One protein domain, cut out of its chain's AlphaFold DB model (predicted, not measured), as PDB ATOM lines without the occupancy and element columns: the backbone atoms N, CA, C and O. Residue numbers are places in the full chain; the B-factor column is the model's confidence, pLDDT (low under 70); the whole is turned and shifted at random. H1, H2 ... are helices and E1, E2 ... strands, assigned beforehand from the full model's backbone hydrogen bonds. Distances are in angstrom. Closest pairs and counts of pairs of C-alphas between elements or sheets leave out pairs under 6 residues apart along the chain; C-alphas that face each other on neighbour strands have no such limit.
ATOM      1  N   THR A 124     196.972 179.036 341.538       76.12
ATOM      2  CA  THR A 124     196.675 179.914 342.673       76.12
ATOM      3  C   THR A 124     195.201 180.296 342.666       76.12
ATOM      4  O   THR A 124     194.750 181.000 341.765       76.12
ATOM      5  N   LEU A 125     194.444 179.835 343.652       73.56
ATOM      6  CA  LEU A 125     193.076 180.240 343.946       73.56
ATOM      7  C   LEU A 125     193.114 181.453 344.852       73.56
ATOM      8  O   LEU A 125     193.692 181.383 345.924       73.56
ATOM      9  N   ARG A 126     192.510 182.561 344.439       73.81
ATOM     10  CA  ARG A 126     192.342 183.710 345.322       73.81
ATOM     11  C   ARG A 126     190.950 183.665 345.908       73.81
ATOM     12  O   ARG A 126     189.978 183.547 345.167       73.81
ATOM     13  N   VAL A 127     190.872 183.754 347.226       71.00
ATOM     14  CA  VAL A 127     189.610 183.936 347.925       71.00
ATOM     15  C   VAL A 127     189.580 185.371 348.440       71.00
ATOM     16  O   VAL A 127     190.423 185.736 349.268       71.00
ATOM     17  N   PRO A 128     188.679 186.211 347.914       67.19
ATOM     18  CA  PRO A 128     188.555 187.575 348.393       67.19
ATOM     19  C   PRO A 128     187.959 187.601 349.810       67.19
ATOM     20  O   PRO A 128     187.200 186.707 350.196       67.19
ATOM     21  N   SER A 129     188.324 188.621 350.592       68.62
ATOM     22  CA  SER A 129     187.755 188.829 351.931       68.62
ATOM     23  C   SER A 129     186.247 189.118 351.855       68.62
ATOM     24  O   SER A 129     185.847 189.930 351.019       68.62
ATOM     25  N   PRO A 130     185.415 188.521 352.736       62.44
ATOM     26  CA  PRO A 130     183.972 188.760 352.793       62.44
ATOM     27  C   PRO A 130     183.603 190.209 353.132       62.44
ATOM     28  O   PRO A 130     182.485 190.626 352.843       62.44
ATOM     29  N   ASP A 131     184.527 190.971 353.728       67.19
ATOM     30  CA  ASP A 131     184.310 192.378 354.079       67.19
ATOM     31  C   ASP A 131     184.371 193.309 352.857       67.19
ATOM     32  O   ASP A 131     183.986 194.480 352.945       67.19
ATOM     33  N   HIS A 132     184.829 192.812 351.700       65.56
ATOM     34  CA  HIS A 132     184.790 193.598 350.473       65.56
ATOM     35  C   HIS A 132     183.399 193.584 349.861       65.56
ATOM     36  O   HIS A 132     182.724 192.560 349.782       65.56
ATOM     37  N   SER A 133     182.998 194.778 349.415       51.28
ATOM     38  CA  SER A 133     181.803 195.022 348.613       51.28
ATOM     39  C   SER A 133     181.582 193.868 347.624       51.28
ATOM     40  O   SER A 133     182.543 193.513 346.932       51.28
ATOM     41  N   PRO A 134     180.354 193.317 347.509       55.66
ATOM     42  CA  PRO A 134     179.980 192.229 346.593       55.66
ATOM     43  C   PRO A 134     179.990 192.678 345.122       55.66
ATOM     44  O   PRO A 134     179.132 192.309 344.320       55.66
ATOM     45  N   ASP A 135     180.943 193.534 344.774       55.31
ATOM     46  CA  ASP A 135     181.141 194.047 343.447       55.31
ATOM     47  C   ASP A 135     181.544 192.895 342.524       55.31
ATOM     48  O   ASP A 135     182.181 191.917 342.934       55.31
ATOM     49  N   LEU A 136     181.116 193.030 341.273       55.75
ATOM     50  CA  LEU A 136     180.974 192.028 340.206       55.75
ATOM     51  C   LEU A 136     182.135 191.031 340.006       55.75
ATOM     52  O   LEU A 136     181.966 190.021 339.315       55.75
ATOM     53  N   ASP A 137     183.301 191.282 340.593       63.88
ATOM     54  CA  ASP A 137     184.477 190.426 340.500       63.88
ATOM     55  C   ASP A 137     184.390 189.150 341.351       63.88
ATOM     56  O   ASP A 137     184.879 188.117 340.899       63.88
ATOM     57  N   HIS A 138     183.690 189.141 342.495       64.69
ATOM     58  CA  HIS A 138     183.614 187.938 343.350       64.69
ATOM     59  C   HIS A 138     182.887 186.790 342.647       64.69
ATOM     60  O   HIS A 138     183.407 185.682 342.521       64.69
ATOM     61  N   SER A 139     181.699 187.069 342.102       67.62
ATOM     62  CA  SER A 139     180.935 186.079 341.334       67.62
ATOM     63  C   SER A 139     181.680 185.640 340.074       67.62
ATOM     64  O   SER A 139     181.550 184.497 339.636       67.62
ATOM     65  N   ARG A 140     182.469 186.533 339.465       72.62
ATOM     66  CA  ARG A 140     183.248 186.227 338.265       72.62
ATOM     67  C   ARG A 140     184.445 185.332 338.581       72.62
ATOM     68  O   ARG A 140     184.741 184.438 337.787       72.62
ATOM     69  N   GLU A 141     185.132 185.574 339.688       68.31
ATOM     70  CA  GLU A 141     186.252 184.760 340.160       68.31
ATOM     71  C   GLU A 141     185.763 183.392 340.644       68.31
ATOM     72  O   GLU A 141     186.281 182.370 340.196       68.31
ATOM     73  N   GLU A 142     184.666 183.350 341.405       70.19
ATOM     74  CA  GLU A 142     184.004 182.102 341.791       70.19
ATOM     75  C   GLU A 142     183.571 181.294 340.559       70.19
ATOM     76  O   GLU A 142     183.850 180.102 340.457       70.19
ATOM     77  N   GLN A 143     182.954 181.926 339.553       74.81
ATOM     78  CA  GLN A 143     182.608 181.237 338.306       74.81
ATOM     79  C   GLN A 143     183.841 180.725 337.553       74.81
ATOM     80  O   GLN A 143     183.776 179.658 336.936       74.81
ATOM     81  N   GLN A 144     184.951 181.466 337.558       72.94
ATOM     82  CA  GLN A 144     186.205 181.008 336.954       72.94
ATOM     83  C   GLN A 144     186.751 179.787 337.688       72.94
ATOM     84  O   GLN A 144     187.112 178.808 337.030       72.94
ATOM     85  N   TRP A 145     186.729 179.805 339.019       71.25
ATOM     86  CA  TRP A 145     187.121 178.668 339.839       71.25
ATOM     87  C   TRP A 145     186.204 177.464 339.603       71.25
ATOM     88  O   TRP A 145     186.683 176.375 339.305       71.25
ATOM     89  N   MET A 146     184.886 177.644 339.598       70.06
ATOM     90  CA  MET A 146     183.956 176.542 339.344       70.06
ATOM     91  C   MET A 146     184.114 175.964 337.936       70.06
ATOM     92  O   MET A 146     184.013 174.751 337.750       70.06
ATOM     93  N   ARG A 147     184.406 176.792 336.924       76.06
ATOM     94  CA  ARG A 147     184.749 176.303 335.576       76.06
ATOM     95  C   ARG A 147     186.052 175.515 335.581       76.06
ATOM     96  O   ARG A 147     186.125 174.493 334.905       76.06
ATOM     97  N   PHE A 148     187.046 175.964 336.339       71.31
ATOM     98  CA  PHE A 148     188.305 175.252 336.502       71.31
ATOM     99  C   PHE A 148     188.120 173.904 337.184       71.31
ATOM    100  O   PHE A 148     188.542 172.904 336.623       71.31
ATOM    101  N   VAL A 149     187.433 173.859 338.326       68.88
ATOM    102  CA  VAL A 149     187.150 172.624 339.073       68.88
ATOM    103  C   VAL A 149     186.344 171.659 338.223       68.88
ATOM    104  O   VAL A 149     186.680 170.485 338.160       68.88
ATOM    105  N   ARG A 150     185.328 172.134 337.492       71.62
ATOM    106  CA  ARG A 150     184.597 171.292 336.530       71.62
ATOM    107  C   ARG A 150     185.508 170.775 335.420       71.62
ATOM    108  O   ARG A 150     185.419 169.607 335.059       71.62
ATOM    109  N   GLY A 151     186.380 171.630 334.888       70.44
ATOM    110  CA  GLY A 151     187.387 171.243 333.906       70.44
ATOM    111  C   GLY A 151     188.323 170.172 334.455       70.44
ATOM    112  O   GLY A 151     188.548 169.166 333.792       70.44
ATOM    113  N   LEU A 152     188.799 170.344 335.686       67.38
ATOM    114  CA  LEU A 152     189.635 169.379 336.375       67.38
ATOM    115  C   LEU A 152     188.884 168.080 336.659       67.38
ATOM    116  O   LEU A 152     189.428 167.032 336.360       67.38
ATOM    117  N   LYS A 153     187.619 168.115 337.083       65.69
ATOM    118  CA  LYS A 153     186.773 166.922 337.248       65.69
ATOM    119  C   LYS A 153     186.625 166.130 335.943       65.69
ATOM    120  O   LYS A 153     186.685 164.909 335.941       65.69
ATOM    121  N   LEU A 154     186.505 166.813 334.803       65.75
ATOM    122  CA  LEU A 154     186.553 166.154 333.489       65.75
ATOM    123  C   LEU A 154     187.941 165.553 333.193       65.75
ATOM    124  O   LEU A 154     188.048 164.562 332.471       65.75
ATOM    125  N   PHE A 155     189.011 166.116 333.759       63.03
ATOM    126  CA  PHE A 155     190.354 165.536 333.715       63.03
ATOM    127  C   PHE A 155     190.557 164.363 334.691       63.03
ATOM    128  O   PHE A 155     191.260 163.426 334.301       63.03
ATOM    129  N   SER A 156     189.934 164.325 335.884       60.84
ATOM    130  CA  SER A 156     189.980 163.125 336.759       60.84
ATOM    131  C   SER A 156     189.306 161.961 336.112       60.84
ATOM    132  O   SER A 156     189.871 160.876 336.136       60.84
ATOM    133  N   THR A 157     188.152 162.174 335.483       62.31
ATOM    134  CA  THR A 157     187.466 161.087 334.781       62.31
ATOM    135  C   THR A 157     188.315 160.493 333.655       62.31
ATOM    136  O   THR A 157     188.078 159.370 333.228       62.31
ATOM    137  N   CYS A 158     189.338 161.218 333.189       58.34
ATOM    138  CA  CYS A 158     190.308 160.735 332.211       58.34
ATOM    139  C   CYS A 158     191.585 160.127 332.848       58.34
ATOM    140  O   CYS A 158     192.497 159.729 332.125       58.34
ATOM    141  N   GLY A 159     191.680 160.059 334.180       58.22
ATOM    142  CA  GLY A 159     192.833 159.540 334.925       58.22
ATOM    143  C   GLY A 159     194.044 160.478 334.986       58.22
ATOM    144  O   GLY A 159     195.150 160.016 335.250       58.22
ATOM    145  N   TYR A 160     193.860 161.779 334.723       57.34
ATOM    146  CA  TYR A 160     194.947 162.768 334.666       57.34
ATOM    147  C   TYR A 160     194.985 163.726 335.867       57.34
ATOM    148  O   TYR A 160     195.833 164.608 335.902       57.34
ATOM    149  N   LEU A 161     194.095 163.589 336.856       54.75
ATOM    150  CA  LEU A 161     194.117 164.448 338.045       54.75
ATOM    151  C   LEU A 161     195.254 164.247 339.065       54.75
ATOM    152  O   LEU A 161     195.613 165.255 339.673       54.75
ATOM    153  N   PRO A 162     195.931 163.081 339.209       59.59
ATOM    154  CA  PRO A 162     197.124 162.988 340.073       59.59
ATOM    155  C   PRO A 162     198.291 163.883 339.631       59.59
ATOM    156  O   PRO A 162     199.357 163.877 340.239       59.59
ATOM    157  N   ILE A 163     198.099 164.624 338.544       64.00
ATOM    158  CA  ILE A 163     199.097 165.440 337.898       64.00
ATOM    159  C   ILE A 163     199.136 166.857 338.481       64.00
ATOM    160  O   ILE A 163     200.188 167.472 338.410       64.00
ATOM    161  N   VAL A 164     198.063 167.384 339.090       69.50
ATOM    162  CA  VAL A 164     198.149 168.705 339.744       69.50
ATOM    163  C   VAL A 164     199.031 168.584 340.981       69.50
ATOM    164  O   VAL A 164     198.631 168.012 341.991       69.50
ATOM    165  N   SER A 165     200.249 169.104 340.882       69.00
ATOM    166  CA  SER A 165     201.277 168.944 341.913       69.00
ATOM    167  C   SER A 165     201.301 170.082 342.929       69.00
ATOM    168  O   SER A 165     201.792 169.873 344.031       69.00
ATOM    169  N   HIS A 166     200.816 171.270 342.544       71.44
ATOM    170  CA  HIS A 166     200.836 172.477 343.367       71.44
ATOM    171  C   HIS A 166     199.556 173.282 343.130       71.44
ATOM    172  O   HIS A 166     199.378 173.930 342.093       71.44
ATOM    173  N   LEU A 167     198.655 173.247 344.105       75.12
ATOM    174  CA  LEU A 167     197.522 174.156 344.198       75.12
ATOM    175  C   LEU A 167     197.712 174.978 345.467       75.12
ATOM    176  O   LEU A 167     197.969 174.406 346.516       75.12
ATOM    177  N   THR A 168     197.600 176.291 345.334       74.94
ATOM    178  CA  THR A 168     197.739 177.307 346.367       74.94
ATOM    179  C   THR A 168     196.402 178.012 346.532       74.94
ATOM    180  O   THR A 168     195.824 178.429 345.533       74.94
ATOM    181  N   ILE A 169     195.935 178.229 347.758       73.31
ATOM    182  CA  ILE A 169     194.759 179.072 348.029       73.31
ATOM    183  C   ILE A 169     195.203 180.324 348.768       73.31
ATOM    184  O   ILE A 169     195.435 180.247 349.964       73.31
ATOM    185  N   GLU A 170     195.319 181.446 348.057       74.19
ATOM    186  CA  GLU A 170     195.624 182.765 348.601       74.19
ATOM    187  C   GLU A 170     194.378 183.461 349.129       74.19
ATOM    188  O   GLU A 170     193.440 183.753 348.391       74.19
ATOM    189  N   TYR A 171     194.429 183.849 350.393       67.62
ATOM    190  CA  TYR A 171     193.529 184.861 350.919       67.62
ATOM    191  C   TYR A 171     194.127 186.252 350.677       67.62
ATOM    192  O   TYR A 171     195.324 186.461 350.878       67.62
ATOM    193  N   LEU A 172     193.325 187.204 350.201       67.81
ATOM    194  CA  LEU A 172     193.770 188.584 350.003       67.81
ATOM    195  C   LEU A 172     192.924 189.527 350.850       67.81
ATOM    196  O   LEU A 172     191.761 189.792 350.549       67.81
ATOM    197  N   ASP A 173     193.555 190.083 351.880       67.56
ATOM    198  CA  ASP A 173     193.022 191.242 352.579       67.56
ATOM    199  C   ASP A 173     193.344 192.512 351.769       67.56
ATOM    200  O   ASP A 173     194.486 192.983 351.755       67.56
ATOM    201  N   HIS A 174     192.361 193.033 351.025       62.78
ATOM    202  CA  HIS A 174     192.549 194.240 350.212       62.78
ATOM    203  C   HIS A 174     192.723 195.521 351.032       62.78
ATOM    204  O   HIS A 174     193.229 196.496 350.470       62.78
ATOM    205  N   ASP A 175     192.383 195.550 352.326       61.66
ATOM    206  CA  ASP A 175     192.610 196.756 353.130       61.66
ATOM    207  C   ASP A 175     194.110 197.042 353.287       61.66
ATOM    208  O   ASP A 175     194.521 198.201 353.290       61.66
ATOM    209  N   ALA A 176     194.950 196.001 353.243       57.81
ATOM    210  CA  ALA A 176     196.405 196.140 353.196       57.81
ATOM    211  C   ALA A 176     196.925 196.781 351.889       57.81
ATOM    212  O   ALA A 176     198.063 197.240 351.834       57.81
ATOM    213  N   TYR A 177     196.125 196.809 350.817       56.59
ATOM    214  CA  TYR A 177     196.545 197.340 349.515       56.59
ATOM    215  C   TYR A 177     196.339 198.856 349.392       56.59
ATOM    216  O   TYR A 177     197.027 199.498 348.602       56.59
ATOM    217  N   LYS A 178     195.417 199.438 350.171       58.31
ATOM    218  CA  LYS A 178     195.129 200.884 350.134       58.31
ATOM    219  C   LYS A 178     196.234 201.742 350.762       58.31
ATOM    220  O   LYS A 178     196.249 202.941 350.520       58.31
ATOM    221  N   ASP A 179     197.174 201.137 351.488       54.34
ATOM    222  CA  ASP A 179     198.281 201.830 352.171       54.34
ATOM    223  C   ASP A 179     199.623 201.758 351.396       54.34
ATOM    224  O   ASP A 179     200.719 201.904 351.946       54.34
ATOM    225  N   GLN A 180     199.547 201.500 350.081       49.56
ATOM    226  CA  GLN A 180     200.704 201.319 349.192       49.56
ATOM    227  C   GLN A 180     201.512 202.585 348.879       49.56
ATOM    228  O   GLN A 180     202.578 202.469 348.274       49.56
ATOM    229  N   ARG A 189     202.057 193.433 353.635       51.59
ATOM    230  CA  ARG A 189     201.576 192.521 352.595       51.59
ATOM    231  C   ARG A 189     200.308 191.857 353.098       51.59
ATOM    232  O   ARG A 189     200.342 191.224 354.148       51.59
ATOM    233  N   GLY A 190     199.242 191.969 352.303       53.50
ATOM    234  CA  GLY A 190     198.036 191.163 352.452       53.50
ATOM    235  C   GLY A 190     198.409 189.725 352.795       53.50
ATOM    236  O   GLY A 190     199.333 189.148 352.211       53.50
ATOM    237  N   MET A 191     197.759 189.202 353.826       54.22
ATOM    238  CA  MET A 191     198.141 187.936 354.412       54.22
ATOM    239  C   MET A 191     197.705 186.798 353.506       54.22
ATOM    240  O   MET A 191     196.536 186.438 353.464       54.22
ATOM    241  N   VAL A 192     198.669 186.242 352.784       56.41
ATOM    242  CA  VAL A 192     198.449 185.088 351.931       56.41
ATOM    243  C   VAL A 192     198.419 183.854 352.825       56.41
ATOM    244  O   VAL A 192     199.457 183.400 353.301       56.41
ATOM    245  N   MET A 193     197.226 183.311 353.075       57.50
ATOM    246  CA  MET A 193     197.139 181.882 353.364       57.50
ATOM    247  C   MET A 193     197.722 181.164 352.151       57.50
ATOM    248  O   MET A 193     197.422 181.549 351.033       57.50
ATOM    249  N   MET A 194     198.607 180.196 352.344       59.69
ATOM    250  CA  MET A 194     198.996 179.304 351.264       59.69
ATOM    251  C   MET A 194     198.552 177.919 351.683       59.69
ATOM    252  O   MET A 194     199.153 177.309 352.555       59.69
ATOM    253  N   ILE A 195     197.433 177.456 351.144       58.62
ATOM    254  CA  ILE A 195     197.119 176.036 351.247       58.62
ATOM    255  C   ILE A 195     197.835 175.364 350.096       58.62
ATOM    256  O   ILE A 195     197.371 175.505 348.970       58.62
ATOM    257  N   GLU A 196     198.954 174.701 350.366       60.50
ATOM    258  CA  GLU A 196     199.686 173.947 349.354       60.50
ATOM    259  C   GLU A 196     199.345 172.454 349.433       60.50
ATOM    260  O   GLU A 196     199.530 171.796 350.462       60.50
ATOM    261  N   PHE A 197     198.849 171.911 348.322       59.66
ATOM    262  CA  PHE A 197     198.603 170.479 348.170       59.66
ATOM    263  C   PHE A 197     199.846 169.810 347.616       59.66
ATOM    264  O   PHE A 197     200.111 169.886 346.420       59.66
ATOM    265  N   PHE A 198     200.587 169.128 348.482       58.81
ATOM    266  CA  PHE A 198     201.709 168.304 348.070       58.81
ATOM    267  C   PHE A 198     201.407 166.831 348.291       58.81
ATOM    268  O   PHE A 198     201.140 166.411 349.420       58.81
ATOM    269  N   ARG A 199     201.591 166.029 347.241       56.53
ATOM    270  CA  ARG A 199     201.869 164.592 347.404       56.53
ATOM    271  C   ARG A 199     203.278 164.343 347.929       56.53
ATOM    272  O   ARG A 199     203.515 163.374 348.624       56.53
ATOM    273  N   THR A 200     204.215 165.224 347.594       57.84
ATOM    274  CA  THR A 200     205.596 165.185 348.081       57.84
ATOM    275  C   THR A 200     205.857 166.466 348.837       57.84
ATOM    276  O   THR A 200     205.937 167.518 348.201       57.84
ATOM    277  N   GLY A 201     205.948 166.379 350.169       62.34
ATOM    278  CA  GLY A 201     206.200 167.539 351.024       62.34
ATOM    279  C   GLY A 201     207.307 168.419 350.433       62.34
ATOM    280  O   GLY A 201     208.288 167.883 349.902       62.34
ATOM    281  N   PRO A 202     207.139 169.750 350.454       69.44
ATOM    282  CA  PRO A 202     208.088 170.626 349.809       69.44
ATOM    283  C   PRO A 202     209.454 170.377 350.423       69.44
ATOM    284  O   PRO A 202     209.606 170.340 351.646       69.44
ATOM    285  N   LYS A 203     210.457 170.181 349.569       78.62
ATOM    286  CA  LYS A 203     211.815 169.996 350.054       78.62
ATOM    287  C   LYS A 203     212.237 171.291 350.736       78.62
ATOM    288  O   LYS A 203     212.329 172.325 350.075       78.62
ATOM    289  N   GLU A 204     212.472 171.224 352.044       83.38
ATOM    290  CA  GLU A 204     212.990 172.365 352.789       83.38
ATOM    291  C   GLU A 204     214.264 172.880 352.101       83.38
ATOM    292  O   GLU A 204     215.118 172.077 351.696       83.38
ATOM    293  N   PRO A 205     214.394 174.202 351.901       85.81
ATOM    294  CA  PRO A 205     215.591 174.756 351.311       85.81
ATOM    295  C   PRO A 205     216.750 174.552 352.282       85.81
ATOM    296  O   PRO A 205     216.567 174.478 353.497       85.81
ATOM    297  N   ASP A 206     217.970 174.554 351.753       92.75
ATOM    298  CA  ASP A 206     219.139 174.762 352.596       92.75
ATOM    299  C   ASP A 206     219.037 176.173 353.203       92.75
ATOM    300  O   ASP A 206     219.286 177.189 352.537       92.75
ATOM    301  N   TYR A 207     218.571 176.238 354.452       91.50
ATOM    302  CA  TYR A 207     218.305 177.499 355.129       91.50
ATOM    303  C   TYR A 207     219.580 178.316 355.329       91.50
ATOM    304  O   TYR A 207     219.513 179.541 355.281       91.50
ATOM    305  N   GLU A 208     220.732 177.670 355.511       96.12
ATOM    306  CA  GLU A 208     222.013 178.350 355.692       96.12
ATOM    307  C   GLU A 208     222.492 178.971 354.383       96.12
ATOM    308  O   GLU A 208     222.882 180.142 354.347       96.12
ATOM    309  N   GLU A 209     222.433 178.216 353.285       93.12
ATOM    310  CA  GLU A 209     222.801 178.727 351.969       93.12
ATOM    311  C   GLU A 209     221.858 179.855 351.532       93.12
ATOM    312  O   GLU A 209     222.298 180.887 351.015       93.12
ATOM    313  N   THR A 210     220.561 179.690 351.784       88.75
ATOM    314  CA  THR A 210     219.541 180.692 351.464       88.75
ATOM    315  C   THR A 210     219.731 181.955 352.304       88.75
ATOM    316  O   THR A 210     219.724 183.057 351.753       88.75
ATOM    317  N   ALA A 211     219.989 181.816 353.607       91.62
ATOM    318  CA  ALA A 211     220.317 182.922 354.509       91.62
ATOM    319  C   ALA A 211     221.554 183.690 354.036       91.62
ATOM    320  O   ALA A 211     221.507 184.915 353.908       91.62
ATOM    321  N   ARG A 212     222.619 182.970 353.664       94.31
ATOM    322  CA  ARG A 212     223.852 183.543 353.107       94.31
ATOM    323  C   ARG A 212     223.593 184.308 351.808       94.31
ATOM    324  O   ARG A 212     224.060 185.432 351.666       94.31
ATOM    325  N   LYS A 213     222.826 183.728 350.877       90.31
ATOM    326  CA  LYS A 213     222.466 184.351 349.588       90.31
ATOM    327  C   LYS A 213     221.594 185.595 349.758       90.31
ATOM    328  O   LYS A 213     221.718 186.531 348.975       90.31
ATOM    329  N   MET A 214     220.697 185.588 350.740       85.94
ATOM    330  CA  MET A 214     219.751 186.679 350.977       85.94
ATOM    331  C   MET A 214     220.273 187.748 351.948       85.94
ATOM    332  O   MET A 214     219.621 188.777 352.099       85.94
ATOM    333  N   GLY A 215     221.411 187.523 352.614       91.81
ATOM    334  CA  GLY A 215     221.905 188.422 353.662       91.81
ATOM    335  C   GLY A 215     220.954 188.506 354.863       91.81
ATOM    336  O   GLY A 215     220.787 189.573 355.449       91.81
ATOM    337  N   MET A 216     220.283 187.401 355.199       92.00
ATOM    338  CA  MET A 216     219.319 187.307 356.302       92.00
ATOM    339  C   MET A 216     219.781 186.286 357.343       92.00
ATOM    340  O   MET A 216     220.616 185.438 357.049       92.00
ATOM    341  N   SER A 217     219.228 186.334 358.560       94.12
ATOM    342  CA  SER A 217     219.426 185.247 359.525       94.12
ATOM    343  C   SER A 217     218.674 183.989 359.085       94.12
ATOM    344  O   SER A 217     217.624 184.074 358.440       94.12
ATOM    345  N   VAL A 218     219.186 182.820 359.478       92.81
ATOM    346  CA  VAL A 218     218.536 181.520 359.241       92.81
ATOM    347  C   VAL A 218     217.101 181.522 359.769       92.81
ATOM    348  O   VAL A 218     216.192 181.121 359.048       92.81
ATOM    349  N   ASP A 219     216.869 182.065 360.965       88.31
ATOM    350  CA  ASP A 219     215.527 182.148 361.556       88.31
ATOM    351  C   ASP A 219     214.576 183.010 360.729       88.31
ATOM    352  O   ASP A 219     213.408 182.667 360.560       88.31
ATOM    353  N   ARG A 220     215.072 184.107 360.144       84.19
ATOM    354  CA  ARG A 220     214.262 184.960 359.270       84.19
ATOM    355  C   ARG A 220     213.932 184.263 357.954       84.19
ATOM    356  O   ARG A 220     212.820 184.423 357.459       84.19
ATOM    357  N   VAL A 221     214.856 183.472 357.404       84.56
ATOM    358  CA  VAL A 221     214.581 182.637 356.224       84.56
ATOM    359  C   VAL A 221     213.581 181.536 356.558       84.56
ATOM    360  O   VAL A 221     212.641 181.354 355.794       84.56
ATOM    361  N   LYS A 222     213.724 180.850 357.698       84.75
ATOM    362  CA  LYS A 222     212.745 179.860 358.173       84.75
ATOM    363  C   LYS A 222     211.368 180.485 358.344       84.75
ATOM    364  O   LYS A 222     210.389 179.927 357.866       84.75
ATOM    365  N   LEU A 223     211.294 181.672 358.943       78.31
ATOM    366  CA  LEU A 223     210.048 182.413 359.100       78.31
ATOM    367  C   LEU A 223     209.438 182.792 357.746       78.31
ATOM    368  O   LEU A 223     208.231 182.662 357.564       78.31
ATOM    369  N   TYR A 224     210.260 183.254 356.800       78.19
ATOM    370  CA  TYR A 224     209.822 183.600 355.449       78.19
ATOM    371  C   TYR A 224     209.341 182.368 354.681       78.19
ATOM    372  O   TYR A 224     208.312 182.423 354.021       78.19
ATOM    373  N   TRP A 225     210.050 181.247 354.807       81.50
ATOM    374  CA  TRP A 225     209.648 179.960 354.256       81.50
ATOM    375  C   TRP A 225     208.316 179.512 354.852       81.50
ATOM    376  O   TRP A 225     207.375 179.321 354.106       81.50
ATOM    377  N   GLN A 226     208.177 179.465 356.177       75.44
ATOM    378  CA  GLN A 226     206.915 179.118 356.844       75.44
ATOM    379  C   GLN A 226     205.754 180.037 356.442       75.44
ATOM    380  O   GLN A 226     204.626 179.583 356.302       75.44
ATOM    381  N   LEU A 227     206.020 181.331 356.250       69.75
ATOM    382  CA  LEU A 227     205.018 182.282 355.770       69.75
ATOM    383  C   LEU A 227     204.610 182.038 354.322       69.75
ATOM    384  O   LEU A 227     203.447 182.231 353.993       69.75
ATOM    385  N   ASN A 228     205.559 181.663 353.468       70.88
ATOM    386  CA  ASN A 228     205.286 181.460 352.054       70.88
ATOM    387  C   ASN A 228     204.721 180.077 351.770       70.88
ATOM    388  O   ASN A 228     203.817 180.002 350.969       70.88
ATOM    389  N   MET A 229     205.200 179.016 352.417       71.19
ATOM    390  CA  MET A 229     204.696 177.653 352.193       71.19
ATOM    391  C   MET A 229     203.302 177.437 352.795       71.19
ATOM    392  O   MET A 229     202.616 176.469 352.486       71.19
ATOM    393  N   GLY A 230     202.879 178.346 353.682       73.50
ATOM    394  CA  GLY A 230     201.595 178.298 354.366       73.50
ATOM    395  C   GLY A 230     201.367 176.989 355.124       73.50
ATOM    396  O   GLY A 230     202.269 176.504 355.806       73.50
ATOM    397  N   VAL A 231     200.142 176.461 355.082       76.88
ATOM    398  CA  VAL A 231     199.757 175.245 355.811       76.88
ATOM    399  C   VAL A 231     199.375 174.162 354.817       76.88
ATOM    400  O   VAL A 231     198.484 174.339 353.987       76.88
ATOM    401  N   ARG A 232     200.061 173.023 354.916       80.88
ATOM    402  CA  ARG A 232     199.766 171.832 354.120       80.88
ATOM    403  C   ARG A 232     198.401 171.279 354.530       80.88
ATOM    404  O   ARG A 232     198.159 171.064 355.715       80.88
ATOM    405  N   VAL A 233     197.536 171.013 353.555       79.94
ATOM    406  CA  VAL A 233     196.311 170.232 353.783       79.94
ATOM    407  C   VAL A 233     196.639 168.760 353.614       79.94
ATOM    408  O   VAL A 233     197.167 168.359 352.578       79.94
ATOM    409  N   GLY A 234     196.332 167.975 354.645       82.12
ATOM    410  CA  GLY A 234     196.576 166.537 354.665       82.12
ATOM    411  C   GLY A 234     198.057 166.151 354.657       82.12
ATOM    412  O   GLY A 234     198.973 166.972 354.747       82.12
ATOM    413  N   ASN A 235     198.290 164.852 354.571       84.06
ATOM    414  CA  ASN A 235     199.595 164.211 354.507       84.06
ATOM    415  C   ASN A 235     199.508 162.959 353.614       84.06
ATOM    416  O   ASN A 235     198.503 162.723 352.942       84.06
ATOM    417  N   ASP A 236     200.575 162.163 353.598       81.44
ATOM    418  CA  ASP A 236     200.658 160.945 352.783       81.44
ATOM    419  C   ASP A 236     199.735 159.824 353.319       81.44
ATOM    420  O   ASP A 236     199.519 158.831 352.636       81.44
ATOM    421  N   GLU A 237     199.177 160.001 354.520       84.81
ATOM    422  CA  GLU A 237     198.232 159.092 355.185       84.81
ATOM    423  C   GLU A 237     196.772 159.551 355.028       84.81
ATOM    424  O   GLU A 237     195.860 158.899 355.526       84.81
ATOM    425  N   THR A 238     196.533 160.699 354.388       82.06
ATOM    426  CA  THR A 238     195.174 161.198 354.164       82.06
ATOM    427  C   THR A 238     194.519 160.386 353.050       82.06
ATOM    428  O   THR A 238     195.045 160.324 351.939       82.06
ATOM    429  N   GLU A 239     193.364 159.792 353.341       83.94
ATOM    430  CA  GLU A 239     192.517 159.084 352.374       83.94
ATOM    431  C   GLU A 239     191.847 160.108 351.450       83.94
ATOM    432  O   GLU A 239     190.775 160.640 351.714       83.94
ATOM    433  N   TRP A 240     192.548 160.494 350.386       77.44
ATOM    434  CA  TRP A 240     192.126 161.575 349.492       77.44
ATOM    435  C   TRP A 240     190.892 161.249 348.631       77.44
ATOM    436  O   TRP A 240     190.362 162.126 347.943       77.44
ATOM    437  N   ASP A 241     190.471 159.992 348.643       74.00
ATOM    438  CA  ASP A 241     189.259 159.455 348.039       74.00
ATOM    439  C   ASP A 241     188.044 159.458 348.973       74.00
ATOM    440  O   ASP A 241     186.919 159.338 348.485       74.00
ATOM    441  N   ASP A 242     188.250 159.685 350.270       79.75
ATOM    442  CA  ASP A 242     187.185 159.896 351.243       79.75
ATOM    443  C   ASP A 242     186.914 161.400 351.447       79.75
ATOM    444  O   ASP A 242     187.763 162.167 351.913       79.75
ATOM    445  N   CYS A 243     185.692 161.831 351.120       73.25
ATOM    446  CA  CYS A 243     185.191 163.182 351.393       73.25
ATOM    447  C   CYS A 243     185.457 163.627 352.834       73.25
ATOM    448  O   CYS A 243     185.871 164.769 353.046       73.25
ATOM    449  N   ASP A 244     185.200 162.751 353.807       81.75
ATOM    450  CA  ASP A 244     185.252 163.096 355.226       81.75
ATOM    451  C   ASP A 244     186.707 163.251 355.691       81.75
ATOM    452  O   ASP A 244     187.034 164.169 356.451       81.75
ATOM    453  N   ALA A 245     187.617 162.416 355.181       83.44
ATOM    454  CA  ALA A 245     189.051 162.563 355.402       83.44
ATOM    455  C   ALA A 245     189.602 163.869 354.801       83.44
ATOM    456  O   ALA A 245     190.376 164.567 355.466       83.44
ATOM    457  N   VAL A 246     189.174 164.245 353.589       77.81
ATOM    458  CA  VAL A 246     189.560 165.520 352.954       77.81
ATOM    459  C   VAL A 246     189.012 166.722 353.724       77.81
ATOM    460  O   VAL A 246     189.757 167.677 353.961       77.81
ATOM    461  N   ASP A 247     187.746 166.680 354.148       79.19
ATOM    462  CA  ASP A 247     187.137 167.723 354.985       79.19
ATOM    463  C   ASP A 247     187.910 167.898 356.292       79.19
ATOM    464  O   ASP A 247     188.354 168.997 356.624       79.19
ATOM    465  N   LYS A 248     188.184 166.790 356.986       86.88
ATOM    466  CA  LYS A 248     188.955 166.792 358.229       86.88
ATOM    467  C   LYS A 248     190.371 167.334 358.035       86.88
ATOM    468  O   LYS A 248     190.847 168.114 358.866       86.88
ATOM    469  N   ALA A 249     191.054 166.938 356.962       84.88
ATOM    470  CA  ALA A 249     192.394 167.419 356.639       84.88
ATOM    471  C   ALA A 249     192.402 168.930 356.367       84.88
ATOM    472  O   ALA A 249     193.289 169.646 356.841       84.88
ATOM    473  N   LEU A 250     191.398 169.425 355.640       81.12
ATOM    474  CA  LEU A 250     191.246 170.843 355.348       81.12
ATOM    475  C   LEU A 250     190.895 171.648 356.602       81.12
ATOM    476  O   LEU A 250     191.523 172.674 356.854       81.12
ATOM    477  N   ALA A 251     189.951 171.172 357.413       82.88
ATOM    478  CA  ALA A 251     189.592 171.789 358.686       82.88
ATOM    479  C   ALA A 251     190.809 171.893 359.618       82.88
ATOM    480  O   ALA A 251     191.077 172.960 360.166       82.88
ATOM    481  N   THR A 252     191.611 170.826 359.712       88.06
ATOM    482  CA  THR A 252     192.852 170.816 360.506       88.06
ATOM    483  C   THR A 252     193.841 171.876 360.018       88.06
ATOM    484  O   THR A 252     194.386 172.633 360.821       88.06
ATOM    485  N   VAL A 278     184.070 176.075 354.420       62.94
ATOM    486  CA  VAL A 278     184.911 174.933 354.041       62.94
ATOM    487  C   VAL A 278     184.220 174.038 353.000       62.94
ATOM    488  O   VAL A 278     184.855 173.600 352.046       62.94
ATOM    489  N   GLY A 279     182.892 173.881 353.077       61.22
ATOM    490  CA  GLY A 279     182.141 172.898 352.281       61.22
ATOM    491  C   GLY A 279     182.337 172.961 350.757       61.22
ATOM    492  O   GLY A 279     182.565 171.932 350.130       61.22
ATOM    493  N   ARG A 280     182.326 174.149 350.130       61.34
ATOM    494  CA  ARG A 280     182.531 174.247 348.663       61.34
ATOM    495  C   ARG A 280     183.970 173.955 348.248       61.34
ATOM    496  O   ARG A 280     184.208 173.441 347.155       61.34
ATOM    497  N   LEU A 281     184.924 174.294 349.112       66.44
ATOM    498  CA  LEU A 281     186.326 173.986 348.887       66.44
ATOM    499  C   LEU A 281     186.568 172.479 349.035       66.44
ATOM    500  O   LEU A 281     187.254 171.907 348.199       66.44
ATOM    501  N   VAL A 282     185.935 171.825 350.008       67.12
ATOM    502  CA  VAL A 282     185.984 170.363 350.184       67.12
ATOM    503  C   VAL A 282     185.453 169.645 348.965       67.12
ATOM    504  O   VAL A 282     186.143 168.786 348.436       67.12
ATOM    505  N   GLU A 283     184.278 170.023 348.460       64.69
ATOM    506  CA  GLU A 283     183.720 169.405 347.253       64.69
ATOM    507  C   GLU A 283     184.669 169.532 346.056       64.69
ATOM    508  O   GLU A 283     184.821 168.592 345.272       64.69
ATOM    509  N   ALA A 284     185.322 170.691 345.916       63.66
ATOM    510  CA  ALA A 284     186.330 170.902 344.891       63.66
ATOM    511  C   ALA A 284     187.545 169.994 345.115       63.66
ATOM    512  O   ALA A 284     187.921 169.280 344.194       63.66
ATOM    513  N   LEU A 285     188.132 169.976 346.311       67.25
ATOM    514  CA  LEU A 285     189.314 169.169 346.630       67.25
ATOM    515  C   LEU A 285     189.047 167.671 346.530       67.25
ATOM    516  O   LEU A 285     189.833 166.956 345.918       67.25
ATOM    517  N   HIS A 286     187.912 167.209 347.037       67.94
ATOM    518  CA  HIS A 286     187.476 165.834 346.885       67.94
ATOM    519  C   HIS A 286     187.327 165.483 345.399       67.94
ATOM    520  O   HIS A 286     187.956 164.546 344.927       67.94
ATOM    521  N   ALA A 287     186.618 166.288 344.596       64.00
ATOM    522  CA  ALA A 287     186.496 166.032 343.155       64.00
ATOM    523  C   ALA A 287     187.842 166.049 342.401       64.00
ATOM    524  O   ALA A 287     187.959 165.437 341.332       64.00
ATOM    525  N   LEU A 288     188.836 166.771 342.928       63.12
ATOM    526  CA  LEU A 288     190.197 166.786 342.406       63.12
ATOM    527  C   LEU A 288     190.968 165.502 342.723       63.12
ATOM    528  O   LEU A 288     191.873 165.148 341.969       63.12
ATOM    529  N   LEU A 289     190.634 164.808 343.806       65.31
ATOM    530  CA  LEU A 289     191.511 163.793 344.384       65.31
ATOM    531  C   LEU A 289     190.870 162.394 344.470       65.31
ATOM    532  O   LEU A 289     191.600 161.404 344.472       65.31
ATOM    533  N   SER A 290     189.542 162.293 344.354       59.44
ATOM    534  CA  SER A 290     188.733 161.075 344.512       59.44
ATOM    535  C   SER A 290     188.752 160.083 343.336       59.44
ATOM    536  O   SER A 290     187.726 159.506 342.982       59.44
ATOM    537  N   GLY A 291     189.881 159.914 342.647       56.91
ATOM    538  CA  GLY A 291     189.965 159.106 341.416       56.91
ATOM    539  C   GLY A 291     191.152 158.150 341.358       56.91
ATOM    540  O   GLY A 291     191.688 157.930 340.272       56.91
ATOM    541  N   GLN A 292     191.636 157.672 342.504       54.91
ATOM    542  CA  GLN A 292     192.942 157.014 342.608       54.91
ATOM    543  C   GLN A 292     192.912 155.485 342.738       54.91
ATOM    544  O   GLN A 292     193.864 154.867 342.275       54.91
ATOM    545  N   ASP A 293     191.840 154.874 343.239       49.66
ATOM    546  CA  ASP A 293     191.927 153.495 343.758       49.66
ATOM    547  C   ASP A 293     191.649 152.352 342.764       49.66
ATOM    548  O   ASP A 293     191.633 151.185 343.143       49.66
ATOM    549  N   GLU A 294     191.509 152.634 341.466       48.00
ATOM    550  CA  GLU A 294     191.272 151.588 340.450       48.00
ATOM    551  C   GLU A 294     192.471 151.303 339.518       48.00
ATOM    552  O   GLU A 294     192.271 150.856 338.384       48.00
ATOM    553  N   ARG A 295     193.727 151.551 339.931       47.28
ATOM    554  CA  ARG A 295     194.907 151.221 339.098       47.28
ATOM    555  C   ARG A 295     196.052 150.534 339.822       47.28
ATOM    556  O   ARG A 295     196.515 151.081 340.841       47.28
TER     557      ARG A 295
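What this domain is: This is residues 124 to 180, 189 to 252 and 278 to 295 of the 295 residues of an uncharacterized protein of Valsa sordida (UniProt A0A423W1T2). A short two-stranded parallel ribbon, E1 and E2, lies in the middle, with H1 running beside E1 and H6 and H5 following on from H1 in a small helical group. On the other side of the ribbon, H3 and H4 make a separate corner far out, and H2 sits beyond the end of E2. The printed part has 139 residues, with six named helices and two named strands in the order E1 H1 E2 H2 H3 H4 H5 H6, and is mostly helix. It is only just loose, close to compact, with a radius of gyration of the C-alphas of 17.4 A and spans of 49 by 42 by 24 A.

Where its parts are: E1 is residues 124 to 128, beginning at C-alpha 124 (196.675, 179.914, 342.673). H1, residues 137 to 156, is 28.1 A long, and E2, residues 166 to 172, 18.8 A. H2 is residues 174 to 177, H3 207 to 214, H4 218 to 229, 16.0 A, and H5 243 to 252. H6, residues 278 to 289, 16.2 A, ends at C-alpha 289 (191.511, 163.793, 344.384).

How they stand to each other: E1 and E2 are parallel at 22 degrees, with N 125 and O 168 2.7 A apart, within hydrogen-bond range. E1, H1 and E2 form a strand-helix-strand unit, two parallel neighbour strands with a helix between, with a right-handed crossover. H1, with residues 149 to 156 alone, touches H6 at a shallow tilt of 30 degrees, the same way; the closest C-alphas are Lys 153 and Ala 287, 6.0 A. H5 touches H6 at a steep tilt of 57 degrees, opposite ways; the closest C-alphas are Asp 247 and Val 282, 5.6 A. H3 touches H4, about perpendicular at 87 degrees; the closest C-alphas are Ala 211 and Val 218, 5.2 A. H4 and H5 are apart. In H1, H3, H4, H5 and H6 every O i to N i+4 pair is within hydrogen-bond range; H2 is too short for one.

The domain as a whole: The farthest C-alphas, Asp 179 and Arg 295, are 52.4 A apart. Residues 181 to 188 and 253 to 277 are not printed, with gaps of 9.5 A and 11.0 A between C-alphas. The link H4 to H5 is long. Mean pLDDT of the printed part is 70.7; 71 residues are under 70, among them 189 to 202 and 278 to 295.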